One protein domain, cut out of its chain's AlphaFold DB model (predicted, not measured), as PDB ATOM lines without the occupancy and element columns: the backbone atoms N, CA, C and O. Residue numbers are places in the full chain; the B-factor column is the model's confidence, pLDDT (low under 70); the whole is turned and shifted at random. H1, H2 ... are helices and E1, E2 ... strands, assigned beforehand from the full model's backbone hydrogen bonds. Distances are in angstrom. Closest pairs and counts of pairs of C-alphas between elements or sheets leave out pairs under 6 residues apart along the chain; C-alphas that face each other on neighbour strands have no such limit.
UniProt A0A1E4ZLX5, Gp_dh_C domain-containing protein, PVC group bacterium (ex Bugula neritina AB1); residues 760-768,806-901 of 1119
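What this domain is: This is residues 760 to 768 and 806 to 901 of the 1119 residues of the protein "Gp_dh_C domain-containing protein" of PVC group bacterium (ex Bugula neritina AB1) (UniProt A0A1E4ZLX5). With little regular structure, this is a small parallel sheet with H1 over one face, H2 beyond edge strand E3, and long loops; residues 760 to 768 lie beyond E1. Of 105 printed residues, 30 are in named elements, mixed class, in the order E1 H1 E2 H2 E3; the sheet runs E1 E2 E3. It is compact, radius of gyration of the C-alphas 13.9 A, spanning 35 by 29 by 26 A.

Where its parts are: Find E1, residues 830 to 834, from C-alpha 830 at (188.148, 155.820, 121.921), 12.5 A long. E2, residues 857 to 862, measures 13.8 A; E3, residues 896 to 899, 10.3 A, ends at C-alpha 899 (175.067, 146.636, 118.652). H1 is residues 842 to 849, 11.4 A; H2 is 883 to 889, 9.8 A.

How they stand to each other: Look at E2: N 834 and O 861 toward E1, and N 860 and O 896 toward E3, are each 2.8 A apart, within hydrogen-bond range. H1 is on the sheet, height 8.9 A, its closest C-alphas to E2 Phe 849 and Val 857, 5.6 A. H2 only grazes the sheet; C-alphas of Ala 888 and Leu 896 of E3 are closest, 6.7 A. E1, H1, E2 and E2, H2, E3 are strand-helix-strand units, parallel neighbours with a helix between, with right-handed and left-handed crossovers. Every O i to N i+4 pair is within range in H2; H1 has 1 of 4, and 4 of 5 O i to N i+3.

The domain as a whole: The farthest C-alphas, Phe 806 and Asp 869, are 42.8 A apart. Residues 769 to 805 are cut out, a 26.2 A gap between C-alphas 768 and 806. E2 to H2 is a long link. Confidence is low, under 70, in 37 residues, among them 760 to 768 and 806 to 814.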
ATOM      1  N   HIS A 760     191.269 158.439 113.938       35.31
ATOM      2  CA  HIS A 760     192.418 157.545 113.982       35.31
ATOM      3  C   HIS A 760     191.916 156.090 114.027       35.31
ATOM      4  O   HIS A 760     191.177 155.711 114.936       35.31
ATOM      5  N   LEU A 761     192.295 155.268 113.042       37.62
ATOM      6  CA  LEU A 761     191.891 153.862 112.960       37.62
ATOM      7  C   LEU A 761     192.946 152.955 113.611       37.62
ATOM      8  O   LEU A 761     194.092 152.908 113.167       37.62
ATOM      9  N   PHE A 762     192.543 152.198 114.631       38.91
ATOM     10  CA  PHE A 762     193.397 151.247 115.353       38.91
ATOM     11  C   PHE A 762     192.966 149.816 115.045       38.91
ATOM     12  O   PHE A 762     191.783 149.489 115.123       38.91
ATOM     13  N   ILE A 763     193.919 148.951 114.689       41.59
ATOM     14  CA  ILE A 763     193.646 147.565 114.284       41.59
ATOM     15  C   ILE A 763     194.346 146.614 115.252       41.59
ATOM     16  O   ILE A 763     195.557 146.697 115.456       41.59
ATOM     17  N   ILE A 764     193.593 145.669 115.814       37.09
ATOM     18  CA  ILE A 764     194.141 144.584 116.635       37.09
ATOM     19  C   ILE A 764     194.456 143.384 115.743       37.09
ATOM     20  O   ILE A 764     193.636 142.957 114.929       37.09
ATOM     21  N   LYS A 765     195.669 142.840 115.882       33.22
ATOM     22  CA  LYS A 765     196.205 141.785 115.011       33.22
ATOM     23  C   LYS A 765     195.368 140.494 115.069       33.22
ATOM     24  O   LYS A 765     194.991 140.021 116.140       33.22
ATOM     25  N   SER A 766     195.141 139.871 113.911       33.56
ATOM     26  CA  SER A 766     194.537 138.533 113.806       33.56
ATOM     27  C   SER A 766     195.467 137.444 114.387       33.56
ATOM     28  O   SER A 766     196.691 137.590 114.301       33.56
ATOM     29  N   PRO A 767     194.926 136.331 114.938       31.98
ATOM     30  CA  PRO A 767     195.671 135.190 115.489       31.98
ATOM     31  C   PRO A 767     196.889 134.695 114.709       31.98
ATOM     32  O   PRO A 767     197.812 134.145 115.299       31.98
ATOM     33  N   ASN A 768     196.888 134.872 113.390       31.83
ATOM     34  CA  ASN A 768     197.817 134.200 112.490       31.83
ATOM     35  C   ASN A 768     199.064 135.033 112.166       31.83
ATOM     36  O   ASN A 768     199.773 134.716 111.215       31.83
ATOM     37  N   PHE A 806     197.956 160.843 106.512       29.77
ATOM     38  CA  PHE A 806     198.618 159.860 107.352       29.77
ATOM     39  C   PHE A 806     197.579 159.391 108.363       29.77
ATOM     40  O   PHE A 806     197.453 159.960 109.443       29.77
ATOM     41  N   MET A 807     196.833 158.338 108.028       38.28
ATOM     42  CA  MET A 807     196.253 157.523 109.087       38.28
ATOM     43  C   MET A 807     197.415 156.820 109.781       38.28
ATOM     44  O   MET A 807     198.008 155.883 109.246       38.28
ATOM     45  N   GLN A 808     197.801 157.329 110.949       40.03
ATOM     46  CA  GLN A 808     198.713 156.623 111.832       40.03
ATOM     47  C   GLN A 808     197.951 155.437 112.425       40.03
ATOM     48  O   GLN A 808     197.217 155.580 113.398       40.03
ATOM     49  N   THR A 809     198.100 154.269 111.805       48.22
ATOM     50  CA  THR A 809     197.557 153.019 112.334       48.22
ATOM     51  C   THR A 809     198.528 152.474 113.373       48.22
ATOM     52  O   THR A 809     199.624 152.032 113.026       48.22
ATOM     53  N   GLN A 810     198.146 152.482 114.648       51.56
ATOM     54  CA  GLN A 810     198.879 151.737 115.670       51.56
ATOM     55  C   GLN A 810     198.289 150.329 115.760       51.56
ATOM     56  O   GLN A 810     197.077 150.142 115.898       51.56
ATOM     57  N   ILE A 811     199.160 149.330 115.645       54.56
ATOM     58  CA  ILE A 811     198.791 147.923 115.775       54.56
ATOM     59  C   ILE A 811     199.000 147.533 117.233       54.56
ATOM     60  O   ILE A 811     200.126 147.566 117.726       54.56
ATOM     61  N   CYS A 812     197.920 147.160 117.915       58.19
ATOM     62  CA  CYS A 812     197.999 146.651 119.282       58.19
ATOM     63  C   CYS A 812     198.236 145.136 119.269       58.19
ATOM     64  O   CYS A 812     197.772 144.421 118.368       58.19
ATOM     65  N   GLU A 813     198.952 144.631 120.274       59.25
ATOM     66  CA  GLU A 813     199.106 143.191 120.461       59.25
ATOM     67  C   GLU A 813     197.745 142.521 120.657       59.25
ATOM     68  O   GLU A 813     196.878 143.010 121.381       59.25
ATOM     69  N   ARG A 814     197.568 141.353 120.037       66.94
ATOM     70  CA  ARG A 814     196.391 140.528 120.283       66.94
ATOM     71  C   ARG A 814     196.449 139.981 121.708       66.94
ATOM     72  O   ARG A 814     197.417 139.311 122.065       66.94
ATOM     73  N   LYS A 815     195.374 140.175 122.466       75.44
ATOM     74  CA  LYS A 815     195.143 139.505 123.749       75.44
ATOM     75  C   LYS A 815     193.934 138.581 123.647       75.44
ATOM     76  O   LYS A 815     193.040 138.791 122.824       75.44
ATOM     77  N   ASP A 816     193.941 137.509 124.434       77.25
ATOM     78  CA  ASP A 816     192.820 136.563 124.479       77.25
ATOM     79  C   ASP A 816     191.616 137.121 125.234       77.25
ATOM     80  O   ASP A 816     190.479 136.702 124.967       77.25
ATOM     81  N   ASP A 817     191.893 138.063 126.131       83.12
ATOM     82  CA  ASP A 817     190.941 138.812 126.918       83.12
ATOM     83  C   ASP A 817     190.976 140.307 126.539       83.12
ATOM     84  O   ASP A 817     192.057 140.900 126.537       83.12
ATOM     85  N   PRO A 818     189.825 140.933 126.227       85.44
ATOM     86  CA  PRO A 818     189.755 142.359 125.948       85.44
ATOM     87  C   PRO A 818     190.252 143.277 127.069       85.44
ATOM     88  O   PRO A 818     190.725 144.369 126.774       85.44
ATOM     89  N   ALA A 819     190.159 142.844 128.331       86.81
ATOM     90  CA  ALA A 819     190.605 143.641 129.476       86.81
ATOM     91  C   ALA A 819     192.135 143.782 129.545       86.81
ATOM     92  O   ALA A 819     192.633 144.745 130.121       86.81
ATOM     93  N   ASP A 820     192.874 142.858 128.924       84.56
ATOM     94  CA  ASP A 820     194.343 142.875 128.889       84.56
ATOM     95  C   ASP A 820     194.892 143.779 127.770       84.56
ATOM     96  O   ASP A 820     196.108 143.947 127.624       84.56
ATOM     97  N   ILE A 821     194.011 144.316 126.920       79.56
ATOM     98  CA  ILE A 821     194.392 145.185 125.812       79.56
ATOM     99  C   ILE A 821     194.698 146.568 126.381       79.56
ATOM    100  O   ILE A 821     193.822 147.260 126.897       79.56
ATOM    101  N   GLN A 822     195.952 146.988 126.243       77.00
ATOM    102  CA  GLN A 822     196.369 148.346 126.570       77.00
ATOM    103  C   GLN A 822     195.933 149.286 125.448       77.00
ATOM    104  O   GLN A 822     196.657 149.503 124.474       77.00
ATOM    105  N   TRP A 823     194.710 149.797 125.562       77.06
ATOM    106  CA  TRP A 823     194.194 150.791 124.632       77.06
ATOM    107  C   TRP A 823     195.053 152.064 124.657       77.06
ATOM    108  O   TRP A 823     195.537 152.450 125.723       77.06
ATOM    109  N   PRO A 824     195.280 152.731 123.509       69.75
ATOM    110  CA  PRO A 824     196.195 153.865 123.458       69.75
ATOM    111  C   PRO A 824     195.652 155.038 124.273       69.75
ATOM    112  O   PRO A 824     194.684 155.674 123.864       69.75
ATOM    113  N   SER A 825     196.296 155.365 125.392       70.62
ATOM    114  CA  SER A 825     195.840 156.387 126.348       70.62
ATOM    115  C   SER A 825     195.787 157.816 125.787       70.62
ATOM    116  O   SER A 825     195.126 158.678 126.358       70.62
ATOM    117  N   GLY A 826     196.447 158.079 124.653       65.19
ATOM    118  CA  GLY A 826     196.471 159.392 123.997       65.19
ATOM    119  C   GLY A 826     195.196 159.770 123.231       65.19
ATOM    120  O   GLY A 826     195.098 160.896 122.754       65.19
ATOM    121  N   ILE A 827     194.225 158.860 123.094       66.00
ATOM    122  CA  ILE A 827     192.991 159.100 122.333       66.00
ATOM    123  C   ILE A 827     191.856 159.400 123.302       66.00
ATOM    124  O   ILE A 827     191.455 158.537 124.082       66.00
ATOM    125  N   LYS A 828     191.293 160.604 123.228       66.38
ATOM    126  CA  LYS A 828     190.049 160.918 123.936       66.38
ATOM    127  C   LYS A 828     188.876 160.283 123.195       66.38
ATOM    128  O   LYS A 828     188.839 160.325 121.969       66.38
ATOM    129  N   ASN A 829     187.916 159.724 123.929       70.75
ATOM    130  CA  ASN A 829     186.724 159.093 123.360       70.75
ATOM    131  C   ASN A 829     187.064 157.983 122.340       70.75
ATOM    132  O   ASN A 829     186.572 157.976 121.209       70.75
ATOM    133  N   LEU A 830     187.860 156.991 122.750       76.88
ATOM    134  CA  LEU A 830     188.148 155.820 121.921       76.88
ATOM    135  C   LEU A 830     186.908 154.921 121.750       76.88
ATOM    136  O   LEU A 830     186.392 154.365 122.721       76.88
ATOM    137  N   THR A 831     186.442 154.757 120.511       81.56
ATOM    138  CA  THR A 831     185.375 153.804 120.166       81.56
ATOM    139  C   THR A 831     185.986 152.494 119.689       81.56
ATOM    140  O   THR A 831     186.707 152.467 118.692       81.56
ATOM    141  N   VAL A 832     185.653 151.391 120.355       85.25
ATOM    142  CA  VAL A 832     186.064 150.045 119.942       85.25
ATOM    143  C   VAL A 832     184.981 149.424 119.067       85.25
ATOM    144  O   VAL A 832     183.843 149.261 119.502       85.25
ATOM    145  N   VAL A 833     185.331 149.029 117.842       88.06
ATOM    146  CA  VAL A 833     184.441 148.244 116.975       88.06
ATOM    147  C   VAL A 833     184.778 146.760 117.137       88.06
ATOM    148  O   VAL A 833     185.790 146.270 116.639       88.06
ATOM    149  N   GLU A 834     183.935 146.037 117.866       87.75
ATOM    150  CA  GLU A 834     184.121 144.623 118.195       87.75
ATOM    151  C   GLU A 834     183.660 143.735 117.027       87.75
ATOM    152  O   GLU A 834     182.466 143.470 116.857       87.75
ATOM    153  N   THR A 835     184.630 143.281 116.226       87.00
ATOM    154  CA  THR A 835     184.428 142.503 114.989       87.00
ATOM    155  C   THR A 835     184.870 141.040 115.076       87.00
ATOM    156  O   THR A 835     184.818 140.307 114.088       87.00
ATOM    157  N   THR A 836     185.287 140.558 116.252       82.31
ATOM    158  CA  THR A 836     185.779 139.180 116.423       82.31
ATOM    159  C   THR A 836     184.654 138.145 116.426       82.31
ATOM    160  O   THR A 836     184.897 136.956 116.216       82.31
ATOM    161  N   GLY A 837     183.422 138.561 116.744       81.81
ATOM    162  CA  GLY A 837     182.274 137.670 116.952       81.81
ATOM    163  C   GLY A 837     182.349 136.811 118.229       81.81
ATOM    164  O   GLY A 837     181.413 136.056 118.531       81.81
ATOM    165  N   LYS A 838     183.448 136.912 118.995       84.69
ATOM    166  CA  LYS A 838     183.678 136.168 120.243       84.69
ATOM    167  C   LYS A 838     183.043 136.879 121.435       84.69
ATOM    168  O   LYS A 838     182.362 136.231 122.226       84.69
ATOM    169  N   PHE A 839     183.215 138.196 121.532       88.12
ATOM    170  CA  PHE A 839     182.832 139.002 122.697       88.12
ATOM    171  C   PHE A 839     181.485 139.715 122.514       88.12
ATOM    172  O   PHE A 839     181.345 140.897 122.798       88.12
ATOM    173  N   CYS A 840     180.467 138.997 122.029       87.62
ATOM    174  CA  CYS A 840     179.159 139.595 121.730       87.62
ATOM    175  C   CYS A 840     178.197 139.665 122.928       87.62
ATOM    176  O   CYS A 840     177.106 140.201 122.773       87.62
ATOM    177  N   SER A 841     178.516 139.082 124.088       88.31
ATOM    178  CA  SER A 841     177.670 139.251 125.283       88.31
ATOM    179  C   SER A 841     178.031 140.525 126.032       88.31
ATOM    180  O   SER A 841     179.200 140.900 126.032       88.31
ATOM    181  N   LYS A 842     177.070 141.159 126.722       85.69
ATOM    182  CA  LYS A 842     177.335 142.376 127.509       85.69
ATOM    183  C   LYS A 842     178.525 142.183 128.444       85.69
ATOM    184  O   LYS A 842     179.480 142.941 128.372       85.69
ATOM    185  N   LYS A 843     178.530 141.110 129.241       87.31
ATOM    186  CA  LYS A 843     179.633 140.797 130.165       87.31
ATOM    187  C   LYS A 843     180.999 140.724 129.472       87.31
ATOM    188  O   LYS A 843     181.983 141.174 130.039       87.31
ATOM    189  N   GLN A 844     181.070 140.143 128.276       88.50
ATOM    190  CA  GLN A 844     182.323 140.015 127.528       88.50
ATOM    191  C   GLN A 844     182.729 141.321 126.846       88.50
ATOM    192  O   GLN A 844     183.888 141.704 126.928       88.50
ATOM    193  N   ALA A 845     181.786 142.005 126.201       88.44
ATOM    194  CA  ALA A 845     182.021 143.272 125.523       88.44
ATOM    195  C   ALA A 845     182.437 144.369 126.506       88.44
ATOM    196  O   ALA A 845     183.307 145.176 126.198       88.44
ATOM    197  N   MET A 846     181.873 144.349 127.720       87.56
ATOM    198  CA  MET A 846     182.226 145.296 128.773       87.56
ATOM    199  C   MET A 846     183.700 145.201 129.197       87.56
ATOM    200  O   MET A 846     184.227 146.159 129.752       87.56
ATOM    201  N   ARG A 847     184.391 144.091 128.899       89.19
ATOM    202  CA  ARG A 847     185.823 143.928 129.201       89.19
ATOM    203  C   ARG A 847     186.706 144.866 128.376       89.19
ATOM    204  O   ARG A 847     187.787 145.204 128.831       89.19
ATOM    205  N   HIS A 848     186.239 145.349 127.219       86.81
ATOM    206  CA  HIS A 848     186.951 146.377 126.440       86.81
ATOM    207  C   HIS A 848     187.118 147.690 127.209       86.81
ATOM    208  O   HIS A 848     188.090 148.402 126.989       86.81
ATOM    209  N   PHE A 849     186.219 147.988 128.148       86.00
ATOM    210  CA  PHE A 849     186.346 149.150 129.025       86.00
ATOM    211  C   PHE A 849     187.344 148.948 130.173       86.00
ATOM    212  O   PHE A 849     187.453 149.833 131.020       86.00
ATOM    213  N   GLY A 850     188.017 147.796 130.246       76.69
ATOM    214  CA  GLY A 850     188.919 147.429 131.335       76.69
ATOM    215  C   GLY A 850     188.234 147.285 132.700       76.69
ATOM    216  O   GLY A 850     187.052 147.595 132.881       76.69
ATOM    217  N   ASP A 851     189.019 146.833 133.676       65.56
ATOM    218  CA  ASP A 851     188.588 146.629 135.067       65.56
ATOM    219  C   ASP A 851     188.888 147.856 135.973       65.56
ATOM    220  O   ASP A 851     188.688 147.794 137.184       65.56
ATOM    221  N   GLY A 852     189.343 148.986 135.402       52.97
ATOM    222  CA  GLY A 852     189.718 150.218 136.121       52.97
ATOM    223  C   GLY A 852     189.028 151.498 135.614       52.97
ATOM    224  O   GLY A 852     188.368 151.491 134.572       52.97
ATOM    225  N   SER A 853     189.178 152.598 136.364       46.31
ATOM    226  CA  SER A 853     188.642 153.943 136.063       46.31
ATOM    227  C   SER A 853     189.357 154.671 134.917       46.31
ATOM    228  O   SER A 853     188.824 155.640 134.395       46.31
ATOM    229  N   ASP A 854     190.530 154.186 134.500       54.00
ATOM    230  CA  ASP A 854     191.434 154.885 133.571       54.00
ATOM    231  C   ASP A 854     191.323 154.390 132.117       54.00
ATOM    232  O   ASP A 854     192.243 154.556 131.314       54.00
ATOM    233  N   SER A 855     190.211 153.745 131.752       68.81
ATOM    234  CA  SER A 855     189.978 153.381 130.354       68.81
ATOM    235  C   SER A 855     189.509 154.596 129.563       68.81
ATOM    236  O   SER A 855     188.479 155.193 129.862       68.81
ATOM    237  N   ASN A 856     190.247 154.934 128.509       77.94
ATOM    238  CA  ASN A 856     189.861 155.962 127.545       77.94
ATOM    239  C   ASN A 856     188.843 155.460 126.501       77.94
ATOM    240  O   ASN A 856     188.422 156.222 125.623       77.94
ATOM    241  N   VAL A 857     188.452 154.181 126.589       82.38
ATOM    242  CA  VAL A 857     187.348 153.609 125.820       82.38
ATOM    243  C   VAL A 857     186.043 154.150 126.382       82.38
ATOM    244  O   VAL A 857     185.660 153.831 127.502       82.38
ATOM    245  N   TRP A 858     185.335 154.947 125.592       80.88
ATOM    246  CA  TRP A 858     184.024 155.484 125.982       80.88
ATOM    247  C   TRP A 858     182.872 154.673 125.383       80.88
ATOM    248  O   TRP A 858     181.783 154.610 125.957       80.88
ATOM    249  N   ALA A 859     183.114 154.006 124.249       84.62
ATOM    250  CA  ALA A 859     182.102 153.244 123.540       84.62
ATOM    251  C   ALA A 859     182.643 151.946 122.941       84.62
ATOM    252  O   ALA A 859     183.761 151.881 122.433       84.62
ATOM    253  N   VAL A 860     181.790 150.926 122.937       87.56
ATOM    254  CA  VAL A 860     182.002 149.651 122.257       87.56
ATOM    255  C   VAL A 860     180.820 149.408 121.321       87.56
ATOM    256  O   VAL A 860     179.669 149.371 121.760       87.56
ATOM    257  N   VAL A 861     181.098 149.217 120.032       89.12
ATOM    258  CA  VAL A 861     180.106 148.912 118.994       89.12
ATOM    259  C   VAL A 861     180.311 147.482 118.507       89.12
ATOM    260  O   VAL A 861     181.327 147.155 117.900       89.12
ATOM    261  N   LEU A 862     179.337 146.611 118.760       91.50
ATOM    262  CA  LEU A 862     179.338 145.228 118.291       91.50
ATOM    263  C   LEU A 862     178.941 145.167 116.812       91.50
ATOM    264  O   LEU A 862     177.856 145.629 116.450       91.50
ATOM    265  N   SER A 863     179.736 144.487 115.983       89.75
ATOM    266  CA  SER A 863     179.400 144.192 114.576       89.75
ATOM    267  C   SER A 863     178.509 142.945 114.409       89.75
ATOM    268  O   SER A 863     178.562 142.242 113.396       89.75
ATOM    269  N   ALA A 864     177.778 142.577 115.457       88.44
ATOM    270  CA  ALA A 864     176.919 141.403 115.501       88.44
ATOM    271  C   ALA A 864     175.798 141.612 116.534       88.44
ATOM    272  O   ALA A 864     175.948 142.443 117.439       88.44
ATOM    273  N   PRO A 865     174.699 140.832 116.469       87.06
ATOM    274  CA  PRO A 865     173.674 140.850 117.504       87.06
ATOM    275  C   PRO A 865     174.261 140.525 118.883       87.06
ATOM    276  O   PRO A 865     174.990 139.540 119.040       87.06
ATOM    277  N   GLY A 866     173.905 141.326 119.889       84.31
ATOM    278  CA  GLY A 866     174.283 141.065 121.279       84.31
ATOM    279  C   GLY A 866     173.764 139.704 121.769       84.31
ATOM    280  O   GLY A 866     172.607 139.350 121.525       84.31
ATOM    281  N   LYS A 867     174.615 138.932 122.454       80.44
ATOM    282  CA  LYS A 867     174.285 137.621 123.046       80.44
ATOM    283  C   LYS A 867     173.866 137.770 124.512       80.44
ATOM    284  O   LYS A 867     174.505 138.494 125.266       80.44
ATOM    285  N   GLY A 868     172.851 137.013 124.914       66.44
ATOM    286  CA  GLY A 868     172.253 137.051 126.253       66.44
ATOM    287  C   GLY A 868     170.731 137.091 126.155       66.44
ATOM    288  O   GLY A 868     170.185 137.464 125.112       66.44
ATOM    289  N   ASP A 869     170.046 136.666 127.212       44.41
ATOM    290  CA  ASP A 869     168.589 136.738 127.284       44.41
ATOM    291  C   ASP A 869     168.195 138.123 127.822       44.41
ATOM    292  O   ASP A 869     168.458 138.440 128.976       44.41
ATOM    293  N   GLY A 870     167.615 138.977 126.967       48.41
ATOM    294  CA  GLY A 870     167.055 140.277 127.363       48.41
ATOM    295  C   GLY A 870     167.547 141.521 126.601       48.41
ATOM    296  O   GLY A 870     168.259 141.461 125.587       48.41
ATOM    297  N   TRP A 871     167.112 142.677 127.113       49.44
ATOM    298  CA  TRP A 871     167.285 144.046 126.593       49.44
ATOM    299  C   TRP A 871     168.665 144.668 126.883       49.44
ATOM    300  O   TRP A 871     168.843 145.876 126.797       49.44
ATOM    301  N   GLU A 872     169.663 143.859 127.237       64.62
ATOM    302  CA  GLU A 872     170.905 144.350 127.850       64.62
ATOM    303  C   GLU A 872     171.832 145.153 126.922       64.62
ATOM    304  O   GLU A 872     172.694 145.887 127.405       64.62
ATOM    305  N   THR A 873     171.668 145.016 125.604       73.75
ATOM    306  CA  THR A 873     172.453 145.734 124.591       73.75
ATOM    307  C   THR A 873     171.522 146.517 123.683       73.75
ATOM    308  O   THR A 873     170.654 145.926 123.028       73.75
ATOM    309  N   ILE A 874     171.739 147.831 123.617       82.81
ATOM    310  CA  ILE A 874     171.019 148.710 122.700       82.81
ATOM    311  C   ILE A 874     171.407 148.322 121.281       82.81
ATOM    312  O   ILE A 874     172.586 148.180 120.965       82.81
ATOM    313  N   THR A 875     170.408 148.090 120.438       85.56
ATOM    314  CA  THR A 875     170.604 147.675 119.048       85.56
ATOM    315  C   THR A 875     170.131 148.799 118.139       85.56
ATOM    316  O   THR A 875     169.017 149.286 118.311       85.56
ATOM    317  N   HIS A 876     170.963 149.213 117.188       89.38
ATOM    318  CA  HIS A 876     170.671 150.296 116.248       89.38
ATOM    319  C   HIS A 876     170.708 149.787 114.809       89.38
ATOM    320  O   HIS A 876     171.617 149.043 114.434       89.38
ATOM    321  N   VAL A 877     169.724 150.208 114.015       91.38
ATOM    322  CA  VAL A 877     169.660 150.027 112.563       91.38
ATOM    323  C   VAL A 877     169.353 151.383 111.935       91.38
ATOM    324  O   VAL A 877     168.409 152.074 112.328       91.38
ATOM    325  N   ASN A 878     170.163 151.782 110.954       87.25
ATOM    326  CA  ASN A 878     170.015 153.081 110.305       87.25
ATOM    327  C   ASN A 878     168.647 153.223 109.635       87.25
ATOM    328  O   ASN A 878     168.127 152.274 109.054       87.25
ATOM    329  N   GLY A 879     168.065 154.415 109.750       88.19
ATOM    330  CA  GLY A 879     166.751 154.729 109.197       88.19
ATOM    331  C   GLY A 879     165.575 154.109 109.952       88.19
ATOM    332  O   GLY A 879     164.462 154.546 109.733       88.19
ATOM    333  N   VAL A 880     165.775 153.146 110.860       92.56
ATOM    334  CA  VAL A 880     164.661 152.432 111.516       92.56
ATOM    335  C   VAL A 880     164.390 152.967 112.918       92.56
ATOM    336  O   VAL A 880     163.289 153.417 113.213       92.56
ATOM    337  N   ASN A 881     165.395 152.960 113.798       90.19
ATOM    338  CA  ASN A 881     165.212 153.318 115.205       90.19
ATOM    339  C   ASN A 881     166.170 154.435 115.659       90.19
ATOM    340  O   ASN A 881     166.977 154.227 116.564       90.19
ATOM    341  N   PRO A 882     166.070 155.657 115.096       80.31
ATOM    342  CA  PRO A 882     167.025 156.749 115.338       80.31
ATOM    343  C   PRO A 882     167.179 157.127 116.820       80.31
ATOM    344  O   PRO A 882     168.257 157.528 117.257       80.31
ATOM    345  N   LYS A 883     166.130 156.926 117.630       82.00
ATOM    346  CA  LYS A 883     166.158 157.159 119.083       82.00
ATOM    347  C   LYS A 883     167.096 156.213 119.837       82.00
ATOM    348  O   LYS A 883     167.444 156.512 120.971       82.00
ATOM    349  N   ALA A 884     167.516 155.092 119.248       81.88
ATOM    350  CA  ALA A 884     168.386 154.126 119.912       81.88
ATOM    351  C   ALA A 884     169.736 154.740 120.298       81.88
ATOM    352  O   ALA A 884     170.182 154.530 121.421       81.88
ATOM    353  N   ILE A 885     170.348 155.536 119.415       77.56
ATOM    354  CA  ILE A 885     171.618 156.221 119.703       77.56
ATOM    355  C   ILE A 885     171.426 157.272 120.796       77.56
ATOM    356  O   ILE A 885     172.203 157.300 121.745       77.56
ATOM    357  N   PHE A 886     170.365 158.080 120.716       75.06
ATOM    358  CA  PHE A 886     170.044 159.050 121.765       75.06
ATOM    359  C   PHE A 886     169.854 158.362 123.121       75.06
ATOM    360  O   PHE A 886     170.531 158.711 124.081       75.06
ATOM    361  N   ASN A 887     169.019 157.321 123.177       73.19
ATOM    362  CA  ASN A 887     168.784 156.543 124.391       73.19
ATOM    363  C   ASN A 887     170.075 155.925 124.929       73.19
ATOM    364  O   ASN A 887     170.246 155.849 126.141       73.19
ATOM    365  N   ALA A 888     170.969 155.481 124.039       72.50
ATOM    366  CA  ALA A 888     172.272 154.957 124.419       72.50
ATOM    367  C   ALA A 888     173.118 156.031 125.089       72.50
ATOM    368  O   ALA A 888     173.667 155.798 126.162       72.50
ATOM    369  N   LEU A 889     173.159 157.221 124.499       71.12
ATOM    370  CA  LEU A 889     173.900 158.343 125.049       71.12
ATOM    371  C   LEU A 889     173.305 158.811 126.374       71.12
ATOM    372  O   LEU A 889     174.065 159.085 127.285       71.12
ATOM    373  N   THR A 890     171.985 158.855 126.545       66.56
ATOM    374  CA  THR A 890     171.357 159.336 127.788       66.56
ATOM    375  C   THR A 890     171.401 158.353 128.958       66.56
ATOM    376  O   THR A 890     170.919 158.699 130.034       66.56
ATOM    377  N   GLN A 891     171.941 157.140 128.796       66.25
ATOM    378  CA  GLN A 891     172.136 156.253 129.945       66.25
ATOM    379  C   GLN A 891     173.133 156.882 130.929       66.25
ATOM    380  O   GLN A 891     174.173 157.395 130.526       66.25
ATOM    381  N   GLU A 892     172.821 156.814 132.226       51.97
ATOM    382  CA  GLU A 892     173.642 157.359 133.324       51.97
ATOM    383  C   GLU A 892     175.023 156.686 133.460       51.97
ATOM    384  O   GLU A 892     175.839 157.101 134.276       51.97
ATOM    385  N   ASN A 893     175.312 155.658 132.657       57.50
ATOM    386  CA  ASN A 893     176.607 154.993 132.637       57.50
ATOM    387  C   ASN A 893     177.553 155.679 131.644       57.50
ATOM    388  O   ASN A 893     177.255 155.781 130.457       57.50
ATOM    389  N   GLU A 894     178.747 156.039 132.110       60.41
ATOM    390  CA  GLU A 894     179.836 156.605 131.295       60.41
ATOM    391  C   GLU A 894     180.332 155.657 130.180       60.41
ATOM    392  O   GLU A 894     180.992 156.091 129.240       60.41
ATOM    393  N   LYS A 895     180.004 154.359 130.266       74.81
ATOM    394  CA  LYS A 895     180.446 153.297 129.348       74.81
ATOM    395  C   LYS A 895     179.314 152.868 128.411       74.81
ATOM    396  O   LYS A 895     178.332 152.266 128.851       74.81
ATOM    397  N   LEU A 896     179.474 153.121 127.112       82.56
ATOM    398  CA  LEU A 896     178.431 152.903 126.108       82.56
ATOM    399  C   LEU A 896     178.594 151.594 125.322       82.56
ATOM    400  O   LEU A 896     179.533 151.445 124.545       82.56
ATOM    401  N   LEU A 897     177.625 150.683 125.410       86.50
ATOM    402  CA  LEU A 897     177.607 149.455 124.605       86.50
ATOM    403  C   LEU A 897     176.463 149.459 123.578       86.50
ATOM    404  O   LEU A 897     175.288 149.389 123.946       86.50
ATOM    405  N   LEU A 898     176.816 149.450 122.291       88.44
ATOM    406  CA  LEU A 898     175.887 149.443 121.157       88.44
ATOM    407  C   LEU A 898     176.079 148.184 120.298       88.44
ATOM    408  O   LEU A 898     177.190 147.694 120.141       88.44
ATOM    409  N   SER A 899     175.013 147.665 119.696       91.25
ATOM    410  CA  SER A 899     175.067 146.636 118.652       91.25
ATOM    411  C   SER A 899     174.543 147.195 117.333       91.25
ATOM    412  O   SER A 899     173.428 147.708 117.283       91.25
ATOM    413  N   ALA A 900     175.303 147.023 116.251       91.06
ATOM    414  CA  ALA A 900     174.875 147.337 114.885       91.06
ATOM    415  C   ALA A 900     174.077 146.182 114.237       91.06
ATOM    416  O   ALA A 900     174.079 146.001 113.017       91.06
ATOM    417  N   ALA A 901     173.430 145.351 115.062       92.62
ATOM    418  CA  ALA A 901     172.648 144.187 114.654       92.62
ATOM    419  C   ALA A 901     173.422 143.213 113.734       92.62
ATOM    420  O   ALA A 901     174.638 143.071 113.836       92.62
TER     421      ALA A 901